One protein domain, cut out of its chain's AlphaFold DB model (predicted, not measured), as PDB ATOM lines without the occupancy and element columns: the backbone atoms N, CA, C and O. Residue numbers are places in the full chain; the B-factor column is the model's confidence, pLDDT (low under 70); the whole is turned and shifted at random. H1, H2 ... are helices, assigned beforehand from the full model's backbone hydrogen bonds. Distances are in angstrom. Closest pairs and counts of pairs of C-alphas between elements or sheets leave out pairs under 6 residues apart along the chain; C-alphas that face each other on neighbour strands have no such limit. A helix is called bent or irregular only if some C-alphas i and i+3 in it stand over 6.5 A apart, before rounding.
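This is residues 2 to 74 of the 157 residues of the protein "F-actin-capping protein subunit alpha" of Crocodylus porosus (UniProt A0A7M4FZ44). A small bundle of three helices, H2, H3 and H4, makes a compact body, and one further helix, H1, sticks out from it on an extended link as a long arm. Residues 2 to 21 stand free, and this arm makes much of the length. The printed part has 73 residues with four named helices in the order H1, H2, H3, H4 and no named strand; the class is all helix. The whole is only just extended, close to loose, with a radius of gyration of the C-alphas of 17.2 A and spans of 62 by 19 by 17 A.

H1, residues 2 to 14, begins with C-alpha 2 at (47.779, -22.361, 17.449) and is 17.8 A long. H2, residues 22 to 34, is 18.5 A long and begins with C-alpha 22 at (25.313, -28.782, 43.428). H3, residues 41 to 52, measures 16.2 A. H4, residues 55 to 72, measures 24.3 A and ends with C-alpha 72 at (15.605, -21.299, 67.246). H4 is irregular, but only just: C-alphas 61 and 64 are 6.9 A apart, and it has a kink of 52 degrees near residue 62.

H2, H3 and H4 form an up and down bundle, each helix running against the one before it. H2 and H3 are a helical hairpin at a shallow tilt of 22 degrees; H2 touches H3 with residues 29 to 33 alone, the closest C-alphas, of Leu 33 and Val 44, being 6.6 A apart. H2 touches H4, the same way at a shallow tilt of 31 degrees, with the C-alphas of Cys 30 and Val 65 closest at 6.5 A. H3 and H4 are close but not clearly touching; their closest C-alphas, of Arg 49 and Met 58, are 6.6 A apart. H1 is apart from H2, H3 and H4. In H1, H2 and H3 every O i to N i+4 pair is within hydrogen-bond range; in H4 11 of 14 are.

The C-alphas of Leu 2 and Phe 74, the two farthest apart, are 62.2 A apart. Without the stretch that stands free, the body spans 29 by 18 by 16 A. The printed part has no cut and no long link. The mean pLDDT of the printed part is 83.8; residues 9 to 20 are under 70.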
ATOM      1  N   LEU A   2      47.464 -22.683  16.040       71.19
ATOM      2  CA  LEU A   2      47.779 -22.361  17.449       71.19
ATOM      3  C   LEU A   2      46.768 -21.425  18.142       71.19
ATOM      4  O   LEU A   2      46.436 -21.651  19.298       71.19
ATOM      5  N   LEU A   3      46.221 -20.427  17.438       73.50
ATOM      6  CA  LEU A   3      45.191 -19.526  17.987       73.50
ATOM      7  C   LEU A   3      43.873 -20.249  18.308       73.50
ATOM      8  O   LEU A   3      43.276 -19.995  19.347       73.50
ATOM      9  N   PHE A   4      43.470 -21.207  17.467       78.25
ATOM     10  CA  PHE A   4      42.303 -22.060  17.715       78.25
ATOM     11  C   PHE A   4      42.532 -23.014  18.887       78.25
ATOM     12  O   PHE A   4      41.636 -23.211  19.696       78.25
ATOM     13  N   GLN A   5      43.738 -23.571  19.011       75.88
ATOM     14  CA  GLN A   5      44.123 -24.388  20.163       75.88
ATOM     15  C   GLN A   5      44.127 -23.554  21.451       75.88
ATOM     16  O   GLN A   5      43.574 -23.997  22.444       75.88
ATOM     17  N   LEU A   6      44.650 -22.325  21.434       72.94
ATOM     18  CA  LEU A   6      44.627 -21.415  22.585       72.94
ATOM     19  C   LEU A   6      43.211 -20.966  22.958       72.94
ATOM     20  O   LEU A   6      42.900 -20.930  24.140       72.94
ATOM     21  N   GLN A   7      42.338 -20.666  21.990       73.38
ATOM     22  CA  GLN A   7      40.923 -20.382  22.259       73.38
ATOM     23  C   GLN A   7      40.180 -21.613  22.780       73.38
ATOM     24  O   GLN A   7      39.406 -21.486  23.719       73.38
ATOM     25  N   TYR A   8      40.446 -22.799  22.229       72.19
ATOM     26  CA  TYR A   8      39.869 -24.055  22.700       72.19
ATOM     27  C   TYR A   8      40.332 -24.386  24.120       72.19
ATOM     28  O   TYR A   8      39.506 -24.687  24.975       72.19
ATOM     29  N   TYR A   9      41.634 -24.269  24.397       62.47
ATOM     30  CA  TYR A   9      42.177 -24.454  25.736       62.47
ATOM     31  C   TYR A   9      41.619 -23.403  26.682       62.47
ATOM     32  O   TYR A   9      41.052 -23.816  27.671       62.47
ATOM     33  N   ARG A  10      41.640 -22.107  26.348       65.69
ATOM     34  CA  ARG A  10      41.055 -21.025  27.163       65.69
ATOM     35  C   ARG A  10      39.562 -21.231  27.427       65.69
ATOM     36  O   ARG A  10      39.127 -21.039  28.551       65.69
ATOM     37  N   SER A  11      38.791 -21.682  26.440       57.59
ATOM     38  CA  SER A  11      37.371 -22.015  26.608       57.59
ATOM     39  C   SER A  11      37.168 -23.252  27.491       57.59
ATOM     40  O   SER A  11      36.182 -23.323  28.213       57.59
ATOM     41  N   LYS A  12      38.104 -24.208  27.468       55.34
ATOM     42  CA  LYS A  12      38.095 -25.433  28.281       55.34
ATOM     43  C   LYS A  12      38.694 -25.234  29.680       55.34
ATOM     44  O   LYS A  12      38.346 -25.985  30.586       55.34
ATOM     45  N   THR A  13      39.563 -24.237  29.879       47.88
ATOM     46  CA  THR A  13      39.983 -23.750  31.201       47.88
ATOM     47  C   THR A  13      38.883 -22.903  31.827       47.88
ATOM     48  O   THR A  13      38.585 -23.127  32.990       47.88
ATOM     49  N   MET A  14      38.199 -22.048  31.057       47.78
ATOM     50  CA  MET A  14      37.032 -21.299  31.546       47.78
ATOM     51  C   MET A  14      35.809 -22.190  31.802       47.78
ATOM     52  O   MET A  14      35.032 -21.894  32.698       47.78
ATOM     53  N   SER A  15      35.650 -23.323  31.102       47.38
ATOM     54  CA  SER A  15      34.617 -24.320  31.446       47.38
ATOM     55  C   SER A  15      35.015 -25.242  32.607       47.38
ATOM     56  O   SER A  15      34.216 -26.073  33.025       47.38
ATOM     57  N   LYS A  16      36.269 -25.172  33.075       43.44
ATOM     58  CA  LYS A  16      36.762 -25.882  34.268       43.44
ATOM     59  C   LYS A  16      36.841 -24.975  35.494       43.44
ATOM     60  O   LYS A  16      37.190 -25.450  36.574       43.44
ATOM     61  N   GLU A  17      36.508 -23.699  35.347       47.84
ATOM     62  CA  GLU A  17      36.453 -22.742  36.441       47.84
ATOM     63  C   GLU A  17      35.114 -22.900  37.189       47.84
ATOM     64  O   GLU A  17      34.100 -22.303  36.857       47.84
ATOM     65  N   CYS A  18      35.152 -23.783  38.194       49.38
ATOM     66  CA  CYS A  18      34.249 -23.887  39.347       49.38
ATOM     67  C   CYS A  18      32.745 -24.109  39.109       49.38
ATOM     68  O   CYS A  18      31.912 -23.425  39.704       49.38
ATOM     69  N   ASP A  19      32.371 -25.194  38.430       57.78
ATOM     70  CA  ASP A  19      31.124 -25.865  38.816       57.78
ATOM     71  C   ASP A  19      31.380 -26.715  40.066       57.78
ATOM     72  O   ASP A  19      31.619 -27.920  40.000       57.78
ATOM     73  N   LEU A  20      31.368 -26.061  41.237       62.31
ATOM     74  CA  LEU A  20      31.161 -26.762  42.506       62.31
ATOM     75  C   LEU A  20      29.949 -27.684  42.332       62.31
ATOM     76  O   LEU A  20      28.903 -27.251  41.833       62.31
ATOM     77  N   HIS A  21      30.073 -28.947  42.737       82.56
ATOM     78  CA  HIS A  21      28.966 -29.888  42.620       82.56
ATOM     79  C   HIS A  21      27.753 -29.311  43.374       82.56
ATOM     80  O   HIS A  21      27.926 -28.780  44.470       82.56
ATOM     81  N   LYS A  22      26.524 -29.406  42.833       85.00
ATOM     82  CA  LYS A  22      25.313 -28.782  43.428       85.00
ATOM     83  C   LYS A  22      25.230 -28.990  44.950       85.00
ATOM     84  O   LYS A  22      24.974 -28.061  45.704       85.00
ATOM     85  N   LYS A  23      25.533 -30.211  45.396       87.12
ATOM     86  CA  LYS A  23      25.584 -30.607  46.811       87.12
ATOM     87  C   LYS A  23      26.598 -29.813  47.652       87.12
ATOM     88  O   LYS A  23      26.304 -29.473  48.792       87.12
ATOM     89  N   GLU A  24      27.783 -29.535  47.117       90.75
ATOM     90  CA  GLU A  24      28.808 -28.737  47.799       90.75
ATOM     91  C   GLU A  24      28.391 -27.269  47.880       90.75
ATOM     92  O   GLU A  24      28.506 -26.682  48.954       90.75
ATOM     93  N   LYS A  25      27.823 -26.708  46.797       89.62
ATOM     94  CA  LYS A  25      27.250 -25.349  46.809       89.62
ATOM     95  C   LYS A  25      26.207 -25.216  47.922       89.62
ATOM     96  O   LYS A  25      26.339 -24.346  48.776       89.62
ATOM     97  N   VAL A  26      25.233 -26.130  47.969       91.31
ATOM     98  CA  VAL A  26      24.194 -26.168  49.017       91.31
ATOM     99  C   VAL A  26      24.811 -26.269  50.413       91.31
ATOM    100  O   VAL A  26      24.436 -25.512  51.300       91.31
ATOM    101  N   SER A  27      25.790 -27.157  50.610       92.94
ATOM    102  CA  SER A  27      26.468 -27.320  51.903       92.94
ATOM    103  C   SER A  27      27.119 -26.019  52.389       92.94
ATOM    104  O   SER A  27      26.947 -25.631  53.544       92.94
ATOM    105  N   ILE A  28      27.826 -25.311  51.502       93.31
ATOM    106  CA  ILE A  28      28.478 -24.036  51.824       93.31
ATOM    107  C   ILE A  28      27.436 -22.965  52.169       93.31
ATOM    108  O   ILE A  28      27.575 -22.306  53.197       93.31
ATOM    109  N   ILE A  29      26.376 -22.834  51.362       94.06
ATOM    110  CA  ILE A  29      25.273 -21.883  51.595       94.06
ATOM    111  C   ILE A  29      24.647 -22.119  52.973       94.06
ATOM    112  O   ILE A  29      24.537 -21.192  53.773       94.06
ATOM    113  N   CYS A  30      24.290 -23.368  53.283       93.44
ATOM    114  CA  CYS A  30      23.699 -23.727  54.569       93.44
ATOM    115  C   CYS A  30      24.634 -23.397  55.739       93.44
ATOM    116  O   CYS A  30      24.192 -22.819  56.729       93.44
ATOM    117  N   ASN A  31      25.927 -23.718  55.628       94.69
ATOM    118  CA  ASN A  31      26.908 -23.431  56.677       94.69
ATOM    119  C   ASN A  31      27.066 -21.928  56.938       94.69
ATOM    120  O   ASN A  31      27.129 -21.523  58.095       94.69
ATOM    121  N   LEU A  32      27.086 -21.108  55.885       95.31
ATOM    122  CA  LEU A  32      27.164 -19.652  56.018       95.31
ATOM    123  C   LEU A  32      25.912 -19.081  56.693       95.31
ATOM    124  O   LEU A  32      26.021 -18.244  57.584       95.31
ATOM    125  N   LEU A  33      24.729 -19.589  56.345       94.69
ATOM    126  CA  LEU A  33      23.472 -19.176  56.973       94.69
ATOM    127  C   LEU A  33      23.378 -19.563  58.450       94.69
ATOM    128  O   LEU A  33      22.854 -18.793  59.252       94.69
ATOM    129  N   TYR A  34      23.916 -20.721  58.841       93.19
ATOM    130  CA  TYR A  34      24.009 -21.096  60.257       93.19
ATOM    131  C   TYR A  34      24.924 -20.173  61.064       93.19
ATOM    132  O   TYR A  34      24.751 -20.047  62.274       93.19
ATOM    133  N   GLN A  35      25.894 -19.542  60.406       92.88
ATOM    134  CA  GLN A  35      26.834 -18.605  61.016       92.88
ATOM    135  C   GLN A  35      26.351 -17.152  60.956       92.88
ATOM    136  O   GLN A  35      27.056 -16.267  61.442       92.88
ATOM    137  N   ALA A  36      25.168 -16.896  60.389       94.88
ATOM    138  CA  ALA A  36      24.606 -15.557  60.321       94.88
ATOM    139  C   ALA A  36      24.454 -14.967  61.738       94.88
ATOM    140  O   ALA A  36      23.836 -15.600  62.605       94.88
ATOM    141  N   PRO A  37      24.990 -13.759  61.992       93.31
ATOM    142  CA  PRO A  37      24.795 -13.077  63.264       93.31
ATOM    143  C   PRO A  37      23.306 -12.842  63.572       93.31
ATOM    144  O   PRO A  37      22.487 -12.740  62.650       93.31
ATOM    145  N   PRO A  38      22.930 -12.701  64.857       88.56
ATOM    146  CA  PRO A  38      21.573 -12.317  65.228       88.56
ATOM    147  C   PRO A  38      21.154 -11.016  64.529       88.56
ATOM    148  O   PRO A  38      21.859 -10.015  64.613       88.56
ATOM    149  N   GLY A  39      20.007 -11.035  63.847       89.75
ATOM    150  CA  GLY A  39      19.479  -9.887  63.097       89.75
ATOM    151  C   GLY A  39      19.983  -9.752  61.655       89.75
ATOM    152  O   GLY A  39      19.372  -9.025  60.883       89.75
ATOM    153  N   GLU A  40      21.022 -10.491  61.256       94.38
ATOM    154  CA  GLU A  40      21.640 -10.377  59.922       94.38
ATOM    155  C   GLU A  40      21.250 -11.511  58.962       94.38
ATOM    156  O   GLU A  40      21.668 -11.528  57.808       94.38
ATOM    157  N   PHE A  41      20.436 -12.475  59.402       93.06
ATOM    158  CA  PHE A  41      20.085 -13.646  58.590       93.06
ATOM    159  C   PHE A  41      19.447 -13.293  57.244       93.06
ATOM    160  O   PHE A  41      19.823 -13.874  56.229       93.06
ATOM    161  N   SER A  42      18.522 -12.327  57.223       92.50
ATOM    162  CA  SER A  42      17.874 -11.884  55.982       92.50
ATOM    163  C   SER A  42      18.887 -11.280  55.005       92.50
ATOM    164  O   SER A  42      18.867 -11.627  53.827       92.50
ATOM    165  N   ASN A  43      19.834 -10.476  55.498       94.19
ATOM    166  CA  ASN A  43      20.890  -9.888  54.672       94.19
ATOM    167  C   ASN A  43      21.817 -10.971  54.102       94.19
ATOM    168  O   ASN A  43      22.032 -11.023  52.895       94.19
ATOM    169  N   VAL A  44      22.281 -11.903  54.946       95.19
ATOM    170  CA  VAL A  44      23.122 -13.031  54.507       95.19
ATOM    171  C   VAL A  44      22.390 -13.896  53.475       95.19
ATOM    172  O   VAL A  44      22.996 -14.344  52.503       95.19
ATOM    173  N   PHE A  45      21.088 -14.128  53.653       93.81
ATOM    174  CA  PHE A  45      20.277 -14.871  52.693       93.81
ATOM    175  C   PHE A  45      20.194 -14.165  51.333       93.81
ATOM    176  O   PHE A  45      20.407 -14.815  50.308       93.81
ATOM    177  N   GLU A  46      19.934 -12.856  51.305       93.81
ATOM    178  CA  GLU A  46      19.846 -12.080  50.060       93.81
ATOM    179  C   GLU A  46      21.203 -11.939  49.349       93.81
ATOM    180  O   GLU A  46      21.275 -12.059  48.118       93.81
ATOM    181  N   ASP A  47      22.296 -11.788  50.101       95.12
ATOM    182  CA  ASP A  47      23.655 -11.790  49.554       95.12
ATOM    183  C   ASP A  47      23.969 -13.134  48.883       95.12
ATOM    184  O   ASP A  47      24.407 -13.187  47.730       95.12
ATOM    185  N   LEU A  48      23.683 -14.247  49.568       94.19
ATOM    186  CA  LEU A  48      23.894 -15.590  49.025       94.19
ATOM    187  C   LEU A  48      23.008 -15.860  47.811       94.19
ATOM    188  O   LEU A  48      23.486 -16.412  46.822       94.19
ATOM    189  N   ARG A  49      21.745 -15.432  47.842       92.94
ATOM    190  CA  ARG A  49      20.834 -15.537  46.698       92.94
ATOM    191  C   ARG A  49      21.394 -14.818  45.471       92.94
ATOM    192  O   ARG A  49      21.405 -15.386  44.379       92.94
ATOM    193  N   THR A  50      21.921 -13.609  45.664       94.56
ATOM    194  CA  THR A  50      22.536 -12.794  44.605       94.56
ATOM    195  C   THR A  50      23.823 -13.418  44.062       94.56
ATOM    196  O   THR A  50      24.072 -13.359  42.857       94.56
ATOM    197  N   LEU A  51      24.636 -14.036  44.924       92.69
ATOM    198  CA  LEU A  51      25.871 -14.723  44.528       92.69
ATOM    199  C   LEU A  51      25.603 -16.028  43.771       92.69
ATOM    200  O   LEU A  51      26.332 -16.360  42.838       92.69
ATOM    201  N   VAL A  52      24.580 -16.778  44.178       91.38
ATOM    202  CA  VAL A  52      24.258 -18.095  43.616       91.38
ATOM    203  C   VAL A  52      23.480 -17.976  42.303       91.38
ATOM    204  O   VAL A  52      23.695 -18.792  41.410       91.38
ATOM    205  N   GLN A  53      22.602 -16.972  42.176       90.00
ATOM    206  CA  GLN A  53      21.763 -16.724  40.991       90.00
ATOM    207  C   GLN A  53      20.898 -17.930  40.566       90.00
ATOM    208  O   GLN A  53      20.542 -18.074  39.398       90.00
ATOM    209  N   ASP A  54      20.534 -18.785  41.524       90.12
ATOM    210  CA  ASP A  54      19.651 -19.943  41.346       90.12
ATOM    211  C   ASP A  54      18.560 -19.913  42.426       90.12
ATOM    212  O   ASP A  54      18.694 -20.471  43.519       90.12
ATOM    213  N   ASP A  55      17.475 -19.202  42.119       89.50
ATOM    214  CA  ASP A  55      16.336 -19.023  43.021       89.50
ATOM    215  C   ASP A  55      15.650 -20.345  43.381       89.50
ATOM    216  O   ASP A  55      15.097 -20.474  44.475       89.50
ATOM    217  N   GLU A  56      15.670 -21.330  42.483       90.44
ATOM    218  CA  GLU A  56      15.022 -22.615  42.733       90.44
ATOM    219  C   GLU A  56      15.834 -23.442  43.731       90.44
ATOM    220  O   GLU A  56      15.271 -24.005  44.673       90.44
ATOM    221  N   LEU A  57      17.165 -23.439  43.594       89.00
ATOM    222  CA  LEU A  57      18.069 -24.028  44.579       89.00
ATOM    223  C   LEU A  57      17.899 -23.362  45.948       89.00
ATOM    224  O   LEU A  57      17.751 -24.068  46.947       89.00
ATOM    225  N   MET A  58      17.860 -22.026  45.999       90.00
ATOM    226  CA  MET A  58      17.659 -21.292  47.254       90.00
ATOM    227  C   MET A  58      16.315 -21.641  47.907       90.00
ATOM    228  O   MET A  58      16.258 -21.886  49.110       90.00
ATOM    229  N   ARG A  59      15.225 -21.733  47.138       87.00
ATOM    230  CA  ARG A  59      13.900 -22.069  47.688       87.00
ATOM    231  C   ARG A  59      13.804 -23.497  48.208       87.00
ATOM    232  O   ARG A  59      13.221 -23.706  49.267       87.00
ATOM    233  N   GLN A  60      14.319 -24.477  47.470       86.06
ATOM    234  CA  GLN A  60      14.131 -25.888  47.818       86.06
ATOM    235  C   GLN A  60      15.091 -26.349  48.914       86.06
ATOM    236  O   GLN A  60      14.676 -27.001  49.872       86.06
ATOM    237  N   GLU A  61      16.370 -26.007  48.778       84.88
ATOM    238  CA  GLU A  61      17.434 -26.598  49.591       84.88
ATOM    239  C   GLU A  61      17.652 -25.825  50.900       84.88
ATOM    240  O   GLU A  61      18.031 -26.404  51.917       84.88
ATOM    241  N   VAL A  62      17.368 -24.517  50.907       86.94
ATOM    242  CA  VAL A  62      17.637 -23.636  52.057       86.94
ATOM    243  C   VAL A  62      16.412 -23.452  52.958       86.94
ATOM    244  O   VAL A  62      16.556 -23.076  54.121       86.94
ATOM    245  N   ALA A  63      15.204 -23.808  52.502       88.75
ATOM    246  CA  ALA A  63      13.974 -23.671  53.292       88.75
ATOM    247  C   ALA A  63      14.054 -24.335  54.677       88.75
ATOM    248  O   ALA A  63      13.507 -23.817  55.652       88.75
ATOM    249  N   GLN A  64      14.762 -25.464  54.788       90.00
ATOM    250  CA  GLN A  64      14.972 -26.140  56.069       90.00
ATOM    251  C   GLN A  64      15.860 -25.327  57.020       90.00
ATOM    252  O   GLN A  64      15.581 -25.280  58.218       90.00
ATOM    253  N   VAL A  65      16.890 -24.656  56.496       93.62
ATOM    254  CA  VAL A  65      17.778 -23.785  57.278       93.62
ATOM    255  C   VAL A  65      17.019 -22.552  57.758       93.62
ATOM    256  O   VAL A  65      17.104 -22.226  58.940       93.62
ATOM    257  N   CYS A  66      16.197 -21.933  56.904       93.38
ATOM    258  CA  CYS A  66      15.306 -20.836  57.301       93.38
ATOM    259  C   CYS A  66      14.334 -21.280  58.402       93.38
ATOM    260  O   CYS A  66      14.174 -20.607  59.419       93.38
ATOM    261  N   ALA A  67      13.723 -22.460  58.255       94.12
ATOM    262  CA  ALA A  67      12.829 -22.999  59.274       94.12
ATOM    263  C   ALA A  67      13.535 -23.248  60.610       94.12
ATOM    264  O   ALA A  67      12.978 -22.956  61.670       94.12
ATOM    265  N   HIS A  68      14.761 -23.766  60.561       93.38
ATOM    266  CA  HIS A  68      15.584 -23.992  61.739       93.38
ATOM    267  C   HIS A  68      15.982 -22.676  62.417       93.38
ATOM    268  O   HIS A  68      15.802 -22.539  63.627       93.38
ATOM    269  N   HIS A  69      16.465 -21.703  61.642       94.62
ATOM    270  CA  HIS A  69      16.831 -20.374  62.123       94.62
ATOM    271  C   HIS A  69      15.647 -19.705  62.823       94.62
ATOM    272  O   HIS A  69      15.745 -19.353  63.998       94.62
ATOM    273  N   ASN A  70      14.498 -19.626  62.144       94.94
ATOM    274  CA  ASN A  70      13.342 -18.891  62.651       94.94
ATOM    275  C   ASN A  70      12.815 -19.496  63.959       94.94
ATOM    276  O   ASN A  70      12.498 -18.769  64.898       94.94
ATOM    277  N   LYS A  71      12.774 -20.833  64.057       94.69
ATOM    278  CA  LYS A  71      12.315 -21.532  65.268       94.69
ATOM    279  C   LYS A  71      13.283 -21.404  66.443       94.69
ATOM    280  O   LYS A  71      12.822 -21.392  67.583       94.69
ATOM    281  N   ASN A  72      14.591 -21.358  66.189       93.44
ATOM    282  CA  ASN A  72      15.605 -21.299  67.246       93.44
ATOM    283  C   ASN A  72      15.874 -19.880  67.740       93.44
ATOM    284  O   ASN A  72      16.180 -19.709  68.915       93.44
ATOM    285  N   ASN A  73      15.705 -18.882  66.873       92.94
ATOM    286  CA  ASN A  73      15.864 -17.469  67.220       92.94
ATOM    287  C   ASN A  73      14.548 -16.785  67.592       92.94
ATOM    288  O   ASN A  73      14.519 -15.583  67.830       92.94
ATOM    289  N   PHE A  74      13.470 -17.566  67.674       94.31
ATOM    290  CA  PHE A  74      12.143 -17.137  68.101       94.31
ATOM    291  C   PHE A  74      11.643 -15.978  67.235       94.31
ATOM    292  O   PHE A  74      11.089 -15.005  67.743       94.31
TER     293      PHE A  74